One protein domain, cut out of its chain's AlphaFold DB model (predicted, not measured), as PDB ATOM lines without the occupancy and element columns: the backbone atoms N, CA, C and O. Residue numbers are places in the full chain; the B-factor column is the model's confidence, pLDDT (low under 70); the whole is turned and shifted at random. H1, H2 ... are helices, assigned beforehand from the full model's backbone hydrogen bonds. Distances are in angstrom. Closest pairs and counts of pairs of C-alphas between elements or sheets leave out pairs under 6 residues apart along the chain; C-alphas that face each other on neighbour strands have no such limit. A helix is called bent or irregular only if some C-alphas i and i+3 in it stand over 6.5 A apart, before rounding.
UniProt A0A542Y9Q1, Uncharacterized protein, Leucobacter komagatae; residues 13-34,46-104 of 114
ATOM      1  N   ALA A  13      -4.101  52.517  50.130       89.69
ATOM      2  CA  ALA A  13      -3.335  51.574  50.942       89.69
ATOM      3  C   ALA A  13      -2.486  50.591  50.102       89.69
ATOM      4  O   ALA A  13      -1.264  50.582  50.278       89.69
ATOM      5  N   PRO A  14      -3.046  49.806  49.156       87.25
ATOM      6  CA  PRO A  14      -2.242  48.896  48.342       87.25
ATOM      7  C   PRO A  14      -1.263  49.627  47.415       87.25
ATOM      8  O   PRO A  14      -0.160  49.121  47.205       87.25
ATOM      9  N   LEU A  15      -1.601  50.820  46.901       89.81
ATOM     10  CA  LEU A  15      -0.662  51.621  46.103       89.81
ATOM     11  C   LEU A  15       0.558  52.053  46.919       89.81
ATOM     12  O   LEU A  15       1.684  51.913  46.448       89.81
ATOM     13  N   VAL A  16       0.345  52.560  48.137       94.12
ATOM     14  CA  VAL A  16       1.431  53.001  49.023       94.12
ATOM     15  C   VAL A  16       2.308  51.820  49.423       94.12
ATOM     16  O   VAL A  16       3.529  51.919  49.330       94.12
ATOM     17  N   ILE A  17       1.707  50.689  49.805       93.44
ATOM     18  CA  ILE A  17       2.447  49.471  50.169       93.44
ATOM     19  C   ILE A  17       3.283  48.978  48.983       93.44
ATOM     20  O   ILE A  17       4.473  48.697  49.135       93.44
ATOM     21  N   THR A  18       2.688  48.927  47.789       90.62
ATOM     22  CA  THR A  18       3.385  48.497  46.568       90.62
ATOM     23  C   THR A  18       4.519  49.456  46.214       90.62
ATOM     24  O   THR A  18       5.644  49.012  45.996       90.62
ATOM     25  N   GLY A  19       4.260  50.767  46.217       90.75
ATOM     26  CA  GLY A  19       5.261  51.789  45.913       90.75
ATOM     27  C   GLY A  19       6.426  51.785  46.901       90.75
ATOM     28  O   GLY A  19       7.584  51.849  46.486       90.75
ATOM     29  N   MET A  20       6.140  51.629  48.196       95.69
ATOM     30  CA  MET A  20       7.162  51.510  49.232       95.69
ATOM     31  C   MET A  20       8.008  50.249  49.027       95.69
ATOM     32  O   MET A  20       9.234  50.333  49.028       95.69
ATOM     33  N   GLY A  21       7.379  49.100  48.766       88.31
ATOM     34  CA  GLY A  21       8.089  47.860  48.460       88.31
ATOM     35  C   GLY A  21       8.989  47.999  47.229       88.31
ATOM     36  O   GLY A  21      10.193  47.761  47.301       88.31
ATOM     37  N   THR A  22       8.448  48.449  46.097       89.81
ATOM     38  CA  THR A  22       9.241  48.621  44.871       89.81
ATOM     39  C   THR A  22      10.395  49.608  45.075       89.81
ATOM     40  O   THR A  22      11.517  49.316  44.667       89.81
ATOM     41  N   GLY A  23      10.165  50.735  45.753       89.88
ATOM     42  CA  GLY A  23      11.200  51.739  46.012       89.88
ATOM     43  C   GLY A  23      12.339  51.230  46.897       89.88
ATOM     44  O   GLY A  23      13.509  51.450  46.578       89.88
ATOM     45  N   LEU A  24      12.011  50.505  47.971       92.00
ATOM     46  CA  LEU A  24      12.999  49.978  48.917       92.00
ATOM     47  C   LEU A  24      13.880  48.876  48.319       92.00
ATOM     48  O   LEU A  24      15.032  48.737  48.723       92.00
ATOM     49  N   PHE A  25      13.371  48.107  47.355       86.06
ATOM     50  CA  PHE A  25      14.108  46.976  46.786       86.06
ATOM     51  C   PHE A  25      14.734  47.271  45.420       86.06
ATOM     52  O   PHE A  25      15.891  46.917  45.199       86.06
ATOM     53  N   VAL A  26      14.013  47.910  44.493       86.69
ATOM     54  CA  VAL A  26      14.480  48.062  43.102       86.69
ATOM     55  C   VAL A  26      15.658  49.029  43.016       86.69
ATOM     56  O   VAL A  26      16.677  48.684  42.425       86.69
ATOM     57  N   GLY A  27      15.563  50.200  43.652       88.00
ATOM     58  CA  GLY A  27      16.620  51.216  43.604       88.00
ATOM     59  C   GLY A  27      17.965  50.712  44.149       88.00
ATOM     60  O   GLY A  27      18.951  50.693  43.407       88.00
ATOM     61  N   PRO A  28      18.029  50.253  45.415       85.50
ATOM     62  CA  PRO A  28      19.273  49.760  46.005       85.50
ATOM     63  C   PRO A  28      19.848  48.534  45.288       85.50
ATOM     64  O   PRO A  28      21.060  48.463  45.099       85.50
ATOM     65  N   ASN A  29      19.008  47.591  44.843       87.56
ATOM     66  CA  ASN A  29      19.477  46.372  44.178       87.56
ATOM     67  C   ASN A  29      20.061  46.658  42.783       87.56
ATOM     68  O   ASN A  29      21.135  46.160  42.433       87.56
ATOM     69  N   THR A  30      19.397  47.512  41.995       88.69
ATOM     70  CA  THR A  30      19.917  47.943  40.691       88.69
ATOM     71  C   THR A  30      21.226  48.711  40.853       88.69
ATOM     72  O   THR A  30      22.195  48.403  40.158       88.69
ATOM     73  N   ASN A  31      21.300  49.645  41.807       87.25
ATOM     74  CA  ASN A  31      22.516  50.419  42.053       87.25
ATOM     75  C   ASN A  31      23.678  49.544  42.533       87.25
ATOM     76  O   ASN A  31      24.781  49.683  42.016       87.25
ATOM     77  N   ALA A  32      23.445  48.614  43.464       85.56
ATOM     78  CA  ALA A  32      24.477  47.689  43.936       85.56
ATOM     79  C   ALA A  32      25.020  46.805  42.798       85.56
ATOM     80  O   ALA A  32      26.231  46.619  42.673       85.56
ATOM     81  N   THR A  33      24.135  46.313  41.926       85.06
ATOM     82  CA  THR A  33      24.518  45.484  40.775       85.06
ATOM     83  C   THR A  33      25.351  46.273  39.765       85.06
ATOM     84  O   THR A  33      26.424  45.823  39.367       85.06
ATOM     85  N   VAL A  34      24.910  47.474  39.375       86.31
ATOM     86  CA  VAL A  34      25.651  48.316  38.419       86.31
ATOM     87  C   VAL A  34      26.964  48.835  39.017       86.31
ATOM     88  O   VAL A  34      27.959  48.923  38.305       86.31
ATOM     89  N   SER A  46      23.052  47.643  32.905       88.00
ATOM     90  CA  SER A  46      21.731  48.278  32.975       88.00
ATOM     91  C   SER A  46      20.784  47.779  31.879       88.00
ATOM     92  O   SER A  46      19.598  47.576  32.144       88.00
ATOM     93  N   GLY A  47      21.285  47.559  30.657       90.88
ATOM     94  CA  GLY A  47      20.493  47.007  29.555       90.88
ATOM     95  C   GLY A  47      20.025  45.574  29.821       90.88
ATOM     96  O   GLY A  47      18.861  45.242  29.575       90.88
ATOM     97  N   LEU A  48      20.897  44.737  30.389       92.62
ATOM     98  CA  LEU A  48      20.559  43.367  30.771       92.62
ATOM     99  C   LEU A  48      19.532  43.336  31.912       92.62
ATOM    100  O   LEU A  48      18.543  42.613  31.808       92.62
ATOM    101  N   ILE A  49      19.712  44.165  32.950       90.75
ATOM    102  CA  ILE A  49      18.750  44.308  34.057       90.75
ATOM    103  C   ILE A  49      17.376  44.722  33.519       90.75
ATOM    104  O   ILE A  49      16.371  44.092  33.845       90.75
ATOM    105  N   GLY A  50      17.325  45.740  32.655       92.44
ATOM    106  CA  GLY A  50      16.073  46.199  32.056       92.44
ATOM    107  C   GLY A  50      15.394  45.124  31.200       92.44
ATOM    108  O   GLY A  50      14.177  44.963  31.255       92.44
ATOM    109  N   THR A  51      16.170  44.342  30.450       94.25
ATOM    110  CA  THR A  51      15.643  43.228  29.644       94.25
ATOM    111  C   THR A  51      15.078  42.118  30.528       94.25
ATOM    112  O   THR A  51      13.969  41.650  30.281       94.25
ATOM    113  N   ALA A  52      15.790  41.744  31.594       91.75
ATOM    114  CA  ALA A  52      15.335  40.741  32.554       91.75
ATOM    115  C   ALA A  52      14.040  41.172  33.264       91.75
ATOM    116  O   ALA A  52      13.109  40.377  33.382       91.75
ATOM    117  N   GLN A  53      13.940  42.443  33.669       92.75
ATOM    118  CA  GLN A  53      12.716  43.000  34.253       92.75
ATOM    119  C   GLN A  53      11.547  42.953  33.268       92.75
ATOM    120  O   GLN A  53      10.466  42.484  33.620       92.75
ATOM    121  N   ARG A  54      11.764  43.382  32.017       95.12
ATOM    122  CA  ARG A  54      10.736  43.335  30.966       95.12
ATOM    123  C   ARG A  54      10.259  41.914  30.713       95.12
ATOM    124  O   ARG A  54       9.053  41.684  30.703       95.12
ATOM    125  N   PHE A  55      11.185  40.969  30.571       95.56
ATOM    126  CA  PHE A  55      10.860  39.555  30.407       95.56
ATOM    127  C   PHE A  55      10.017  39.036  31.580       95.56
ATOM    128  O   PHE A  55       8.959  38.451  31.363       95.56
ATOM    129  N   GLY A  56      10.424  39.339  32.816       90.75
ATOM    130  CA  GLY A  56       9.665  38.983  34.014       90.75
ATOM    131  C   GLY A  56       8.240  39.540  33.997       90.75
ATOM    132  O   GLY A  56       7.286  38.791  34.194       90.75
ATOM    133  N   THR A  57       8.067  40.830  33.690       93.69
ATOM    134  CA  THR A  57       6.730  41.447  33.614       93.69
ATOM    135  C   THR A  57       5.878  40.891  32.474       93.69
ATOM    136  O   THR A  57       4.678  40.695  32.653       93.69
ATOM    137  N   ALA A  58       6.488  40.584  31.325       96.06
ATOM    138  CA  ALA A  58       5.799  40.035  30.163       96.06
ATOM    139  C   ALA A  58       5.218  38.643  30.444       96.06
ATOM    140  O   ALA A  58       4.142  38.324  29.948       96.06
ATOM    141  N   VAL A  59       5.901  37.837  31.260       95.25
ATOM    142  CA  VAL A  59       5.406  36.524  31.697       95.25
ATOM    143  C   VAL A  59       4.416  36.660  32.856       95.25
ATOM    144  O   VAL A  59       3.379  36.000  32.861       95.25
ATOM    145  N   ALA A  60       4.698  37.526  33.833       91.31
ATOM    146  CA  ALA A  60       3.877  37.653  35.035       91.31
ATOM    147  C   ALA A  60       2.457  38.160  34.742       91.31
ATOM    148  O   ALA A  60       1.495  37.627  35.294       91.31
ATOM    149  N   ILE A  61       2.307  39.165  33.869       93.94
ATOM    150  CA  ILE A  61       1.004  39.794  33.606       93.94
ATOM    151  C   ILE A  61      -0.023  38.781  33.057       93.94
ATOM    152  O   ILE A  61      -1.090  38.669  33.666       93.94
ATOM    153  N   PRO A  62       0.249  38.003  31.986       95.00
ATOM    154  CA  PRO A  62      -0.693  37.001  31.485       95.00
ATOM    155  C   PRO A  62      -0.995  35.891  32.490       95.00
ATOM    156  O   PRO A  62      -2.142  35.468  32.583       95.00
ATOM    157  N   VAL A  63      -0.002  35.440  33.263       94.06
ATOM    158  CA  VAL A  63      -0.200  34.389  34.275       94.06
ATOM    159  C   VAL A  63      -1.168  34.862  35.357       94.06
ATOM    160  O   VAL A  63      -2.175  34.204  35.615       94.06
ATOM    161  N   LEU A  64      -0.913  36.027  35.956       90.56
ATOM    162  CA  LEU A  64      -1.767  36.572  37.014       90.56
ATOM    163  C   LEU A  64      -3.156  36.950  36.485       90.56
ATOM    164  O   LEU A  64      -4.162  36.675  37.139       90.56
ATOM    165  N   THR A  65      -3.225  37.522  35.282       89.56
ATOM    166  CA  THR A  65      -4.499  37.858  34.629       89.56
ATOM    167  C   THR A  65      -5.307  36.602  34.307       89.56
ATOM    168  O   THR A  65      -6.507  36.573  34.557       89.56
ATOM    169  N   GLY A  66      -4.662  35.543  33.809       91.38
ATOM    170  CA  GLY A  66      -5.305  34.260  33.526       91.38
ATOM    171  C   GLY A  66      -5.855  33.592  34.783       91.38
ATOM    172  O   GLY A  66      -6.975  33.090  34.761       91.38
ATOM    173  N   ILE A  67      -5.123  33.660  35.901       89.56
ATOM    174  CA  ILE A  67      -5.619  33.196  37.206       89.56
ATOM    175  C   ILE A  67      -6.871  33.986  37.597       89.56
ATOM    176  O   ILE A  67      -7.898  33.387  37.908       89.56
ATOM    177  N   MET A  68      -6.828  35.316  37.517       85.50
ATOM    178  CA  MET A  68      -7.976  36.168  37.853       85.50
ATOM    179  C   MET A  68      -9.183  35.961  36.929       85.50
ATOM    180  O   MET A  68     -10.319  36.092  37.378       85.50
ATOM    181  N   ALA A  69      -8.967  35.577  35.669       87.56
ATOM    182  CA  ALA A  69     -10.041  35.268  34.729       87.56
ATOM    183  C   ALA A  69     -10.849  34.011  35.113       87.56
ATOM    184  O   ALA A  69     -11.952  33.824  34.607       87.56
ATOM    185  N   THR A  70     -10.343  33.162  36.018       85.06
ATOM    186  CA  THR A  70     -11.082  31.985  36.517       85.06
ATOM    187  C   THR A  70     -12.195  32.338  37.510       85.06
ATOM    188  O   THR A  70     -13.156  31.585  37.650       85.06
ATOM    189  N   SER A  71     -12.111  33.496  38.176       78.19
ATOM    190  CA  SER A  71     -13.202  34.032  39.000       78.19
ATOM    191  C   SER A  71     -14.223  34.735  38.108       78.19
ATOM    192  O   SER A  71     -14.052  35.901  37.766       78.19
ATOM    193  N   GLY A  72     -15.283  34.022  37.719       65.44
ATOM    194  CA  GLY A  72     -16.330  34.529  36.821       65.44
ATOM    195  C   GLY A  72     -17.218  35.648  37.388       65.44
ATOM    196  O   GLY A  72     -17.965  36.247  36.627       65.44
ATOM    197  N   GLU A  73     -17.130  35.964  38.687       65.38
ATOM    198  CA  GLU A  73     -18.003  36.942  39.355       65.38
ATOM    199  C   GLU A  73     -17.204  38.011  40.136       65.38
ATOM    200  O   GLU A  73     -16.348  37.666  40.966       65.38
ATOM    201  N   PRO A  74     -17.502  39.314  39.948       57.19
ATOM    202  CA  PRO A  74     -16.957  40.390  40.772       57.19
ATOM    203  C   PRO A  74     -17.363  40.205  42.244       57.19
ATOM    204  O   PRO A  74     -18.525  40.364  42.604       57.19
ATOM    205  N   GLY A  75     -16.403  39.870  43.113       60.47
ATOM    206  CA  GLY A  75     -16.622  39.713  44.561       60.47
ATOM    207  C   GLY A  75     -16.278  38.332  45.132       60.47
ATOM    208  O   GLY A  75     -16.039  38.228  46.331       60.47
ATOM    209  N   GLN A  76     -16.135  37.297  44.294       57.44
ATOM    210  CA  GLN A  76     -15.572  35.985  44.684       57.44
ATOM    211  C   GLN A  76     -14.051  35.901  44.463       57.44
ATOM    212  O   GLN A  76     -13.477  34.826  44.333       57.44
ATOM    213  N   SER A  77     -13.370  37.043  44.429       64.94
ATOM    214  CA  SER A  77     -11.949  37.140  44.093       64.94
ATOM    215  C   SER A  77     -11.002  36.808  45.246       64.94
ATOM    216  O   SER A  77      -9.813  36.674  44.992       64.94
ATOM    217  N   LEU A  78     -11.469  36.651  46.493       70.25
ATOM    218  CA  LEU A  78     -10.583  36.354  47.632       70.25
ATOM    219  C   LEU A  78      -9.819  35.020  47.475       70.25
ATOM    220  O   LEU A  78      -8.596  35.035  47.622       70.25
ATOM    221  N   PRO A  79     -10.468  33.884  47.139       79.50
ATOM    222  CA  PRO A  79      -9.762  32.626  46.890       79.50
ATOM    223  C   PRO A  79      -8.799  32.725  45.701       79.50
ATOM    224  O   PRO A  79      -7.648  32.305  45.798       79.50
ATOM    225  N   THR A  80      -9.232  33.346  44.601       82.25
ATOM    226  CA  THR A  80      -8.423  33.511  43.384       82.25
ATOM    227  C   THR A  80      -7.227  34.439  43.599       82.25
ATOM    228  O   THR A  80      -6.130  34.159  43.118       82.25
ATOM    229  N   ALA A  81      -7.395  35.504  44.386       83.75
ATOM    230  CA  ALA A  81      -6.313  36.377  44.822       83.75
ATOM    231  C   ALA A  81      -5.320  35.621  45.711       83.75
ATOM    232  O   ALA A  81      -4.117  35.792  45.552       83.75
ATOM    233  N   GLY A  82      -5.803  34.734  46.588       86.75
ATOM    234  CA  GLY A  82      -4.954  33.818  47.351       86.75
ATOM    235  C   GLY A  82      -4.092  32.938  46.443       86.75
ATOM    236  O   GLY A  82      -2.881  32.859  46.637       86.75
ATOM    237  N   VAL A  83      -4.681  32.347  45.400       88.19
ATOM    238  CA  VAL A  83      -3.940  31.560  44.396       88.19
ATOM    239  C   VAL A  83      -2.918  32.425  43.654       88.19
ATOM    240  O   VAL A  83      -1.761  32.027  43.531       88.19
ATOM    241  N   ALA A  84      -3.296  33.626  43.209       88.75
ATOM    242  CA  ALA A  84      -2.385  34.555  42.542       88.75
ATOM    243  C   ALA A  84      -1.201  34.955  43.444       88.75
ATOM    244  O   ALA A  84      -0.057  34.988  42.986       88.75
ATOM    245  N   LEU A  85      -1.455  35.193  44.736       89.19
ATOM    246  CA  LEU A  85      -0.427  35.481  45.738       89.19
ATOM    247  C   LEU A  85       0.501  34.286  45.971       89.19
ATOM    248  O   LEU A  85       1.712  34.476  46.041       89.19
ATOM    249  N   LEU A  86      -0.032  33.063  46.056       93.06
ATOM    250  CA  LEU A  86       0.778  31.850  46.207       93.06
ATOM    251  C   LEU A  86       1.652  31.590  44.980       93.06
ATOM    252  O   LEU A  86       2.817  31.233  45.129       93.06
ATOM    253  N   VAL A  87       1.126  31.812  43.773       92.75
ATOM    254  CA  VAL A  87       1.908  31.710  42.533       92.75
ATOM    255  C   VAL A  87       3.020  32.757  42.517       92.75
ATOM    256  O   VAL A  87       4.174  32.415  42.265       92.75
ATOM    257  N   ALA A  88       2.715  34.013  42.856       90.31
ATOM    258  CA  ALA A  88       3.719  35.070  42.965       90.31
ATOM    259  C   ALA A  88       4.789  34.748  44.026       90.31
ATOM    260  O   ALA A  88       5.984  34.906  43.766       90.31
ATOM    261  N   ALA A  89       4.383  34.234  45.190       92.88
ATOM    262  CA  ALA A  89       5.293  33.772  46.233       92.88
ATOM    263  C   ALA A  89       6.157  32.595  45.751       92.88
ATOM    264  O   ALA A  89       7.355  32.571  46.020       92.88
ATOM    265  N   GLY A  90       5.588  31.664  44.982       94.19
ATOM    266  CA  GLY A  90       6.311  30.565  44.347       94.19
ATOM    267  C   GLY A  90       7.386  31.054  43.378       94.19
ATOM    268  O   GLY A  90       8.525  30.597  43.453       94.19
ATOM    269  N   PHE A  91       7.076  32.038  42.526       91.50
ATOM    270  CA  PHE A  91       8.071  32.678  41.657       91.50
ATOM    271  C   PHE A  91       9.172  33.385  42.455       91.50
ATOM    272  O   PHE A  91      10.349  33.267  42.111       91.50
ATOM    273  N   ALA A  92       8.814  34.083  43.538       90.25
ATOM    274  CA  ALA A  92       9.788  34.729  44.412       90.25
ATOM    275  C   ALA A  92      10.720  33.702  45.080       90.25
ATOM    276  O   ALA A  92      11.939  33.873  45.059       90.25
ATOM    277  N   LEU A  93      10.168  32.605  45.605       94.56
ATOM    278  CA  LEU A  93      10.934  31.505  46.194       94.56
ATOM    279  C   LEU A  93      11.829  30.817  45.163       94.56
ATOM    280  O   LEU A  93      12.997  30.578  45.447       94.56
ATOM    281  N   ALA A  94      11.328  30.552  43.954       92.19
ATOM    282  CA  ALA A  94      12.129  29.998  42.868       92.19
ATOM    283  C   ALA A  94      13.305  30.921  42.515       92.19
ATOM    284  O   ALA A  94      14.432  30.452  42.383       92.19
ATOM    285  N   GLY A  95      13.073  32.236  42.447       87.12
ATOM    286  CA  GLY A  95      14.135  33.226  42.269       87.12
ATOM    287  C   GLY A  95      15.181  33.172  43.387       87.12
ATOM    288  O   GLY A  95      16.377  33.150  43.105       87.12
ATOM    289  N   ILE A  96      14.746  33.077  44.648       89.44
ATOM    290  CA  ILE A  96      15.645  32.919  45.804       89.44
ATOM    291  C   ILE A  96      16.452  31.618  45.700       89.44
ATOM    292  O   ILE A  96      17.653  31.642  45.949       89.44
ATOM    293  N   ILE A  97      15.830  30.505  45.303       92.31
ATOM    294  CA  ILE A  97      16.502  29.209  45.130       92.31
ATOM    295  C   ILE A  97      17.543  29.287  44.015       92.31
ATOM    296  O   ILE A  97      18.676  28.876  44.231       92.31
ATOM    297  N   VAL A  98      17.200  29.848  42.851       88.94
ATOM    298  CA  VAL A  98      18.149  30.032  41.739       88.94
ATOM    299  C   VAL A  98      19.356  30.838  42.203       88.94
ATOM    300  O   VAL A  98      20.495  30.445  41.968       88.94
ATOM    301  N   VAL A  99      19.113  31.929  42.928       85.12
ATOM    302  CA  VAL A  99      20.171  32.761  43.502       85.12
ATOM    303  C   VAL A  99      20.993  31.996  44.544       85.12
ATOM    304  O   VAL A  99      22.211  32.139  44.582       85.12
ATOM    305  N   ALA A 100      20.361  31.187  45.394       87.12
ATOM    306  CA  ALA A 100      21.056  30.380  46.392       87.12
ATOM    307  C   ALA A 100      21.946  29.307  45.741       87.12
ATOM    308  O   ALA A 100      23.087  29.140  46.164       87.12
ATOM    309  N   VAL A 101      21.453  28.643  44.688       87.38
ATOM    310  CA  VAL A 101      22.186  27.629  43.914       87.38
ATOM    311  C   VAL A 101      23.355  28.252  43.153       87.38
ATOM    312  O   VAL A 101      24.459  27.722  43.206       87.38
ATOM    313  N   ASP A 102      23.155  29.396  42.493       81.69
ATOM    314  CA  ASP A 102      24.228  30.084  41.759       81.69
ATOM    315  C   ASP A 102      25.332  30.606  42.701       81.69
ATOM    316  O   ASP A 102      26.520  30.598  42.371       81.69
ATOM    317  N   ARG A 103      24.964  30.986  43.931       75.31
ATOM    318  CA  ARG A 103      25.916  31.424  44.964       75.31
ATOM    319  C   ARG A 103      26.692  30.278  45.620       75.31
ATOM    320  O   ARG A 103      27.694  30.541  46.286       75.31
ATOM    321  N   SER A 104      26.297  29.024  45.416       59.69
ATOM    322  CA  SER A 104      27.007  27.843  45.911       59.69
ATOM    323  C   SER A 104      27.746  27.131  44.769       59.69
ATOM    324  O   SER A 104      27.077  26.554  43.921       59.69
TER     325      SER A 104
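Overview. This is residues 13 to 34 and 46 to 104 of the 114 residues of an uncharacterized protein of Leucobacter komagatae (UniProt A0A542Y9Q1). What shape do these atoms make? Three helices run back and forth as a loose, open zigzag: H2 and H3 make a helical hairpin that spreads as a narrow V from the loop of residues 69 to 76, and the bent helix H1 comes near H2 where residues 34 and 46 meet the cut, while its residues 13 to 29 stick out free. The middle is open, and no third helix closes the V. What is it made of, and how large is it? The printed part has 81 residues with three named helices in the order H1, H2, H3 and no named strand, and its class is all helix. It is loose, with a radius of gyration of the C-alphas of 15.3 A, and elongated, with spans of 45 by 29 by 21 A.

Along the chain. Where does the first helix run? H1 holds residues 13 to 34 and begins with C-alpha 13 at (-3.335, 51.574, 50.942). By its hydrogen bonds it was assigned as one helix, but it is bent, with C-alphas 24 and 27 6.5 A apart. Its arms are H1a, residues 13 to 24, 16.5 A long, and H1b, residues 27 to 34, 10.8 A long. Which helices follow? H2 holds residues 46 to 68 over 32.4 A, and it is neither bent nor irregular, but only just: C-alphas 59 and 62 are 6.1 A apart. H3 holds residues 77 to 103 over 38.3 A and ends with C-alpha 103 at (25.916, 31.424, 44.964).

Arrangement. How do the arms of H1 stand? Their lines stand at a shallow tilt of 27 degrees. H1b and residues 46 to 49 of H2 only just touch, with 3 pairs of C-alphas within 8 A, the closest being Val 34 and Ser 46 at 6.7 A; H1b and H2 run opposite ways at a steep tilt of 45 degrees. H1a is apart from H2 and H3, and H1b is apart from H3. How do H2 and H3 meet? In this hairpin residues 64 to 68 of H2 touch residues 77 to 84 of H3, the closest C-alphas being those of Leu 64 and Ala 84, 5.9 A apart. The two run opposite ways at a shallow tilt of 31 degrees. What do the backbones show? Every O i to N i+4 pair is within hydrogen-bond range in H1a, H1b and H3, and 18 of 19 are in H2.

Size, cuts and confidence. How far does it reach? The two C-alphas farthest apart, those of Glu 73 and Ser 104, are 46.4 A apart. Where is the cut? Residues 35 to 45 are not printed, and C-alphas 34 and 46 are 6.7 A apart across the cut; the link from H2 to H3 is short, with 8 residues. Where is confidence low? The mean pLDDT of the printed part is 86.9, and residues 72 to 77 and residue 104 are under 70.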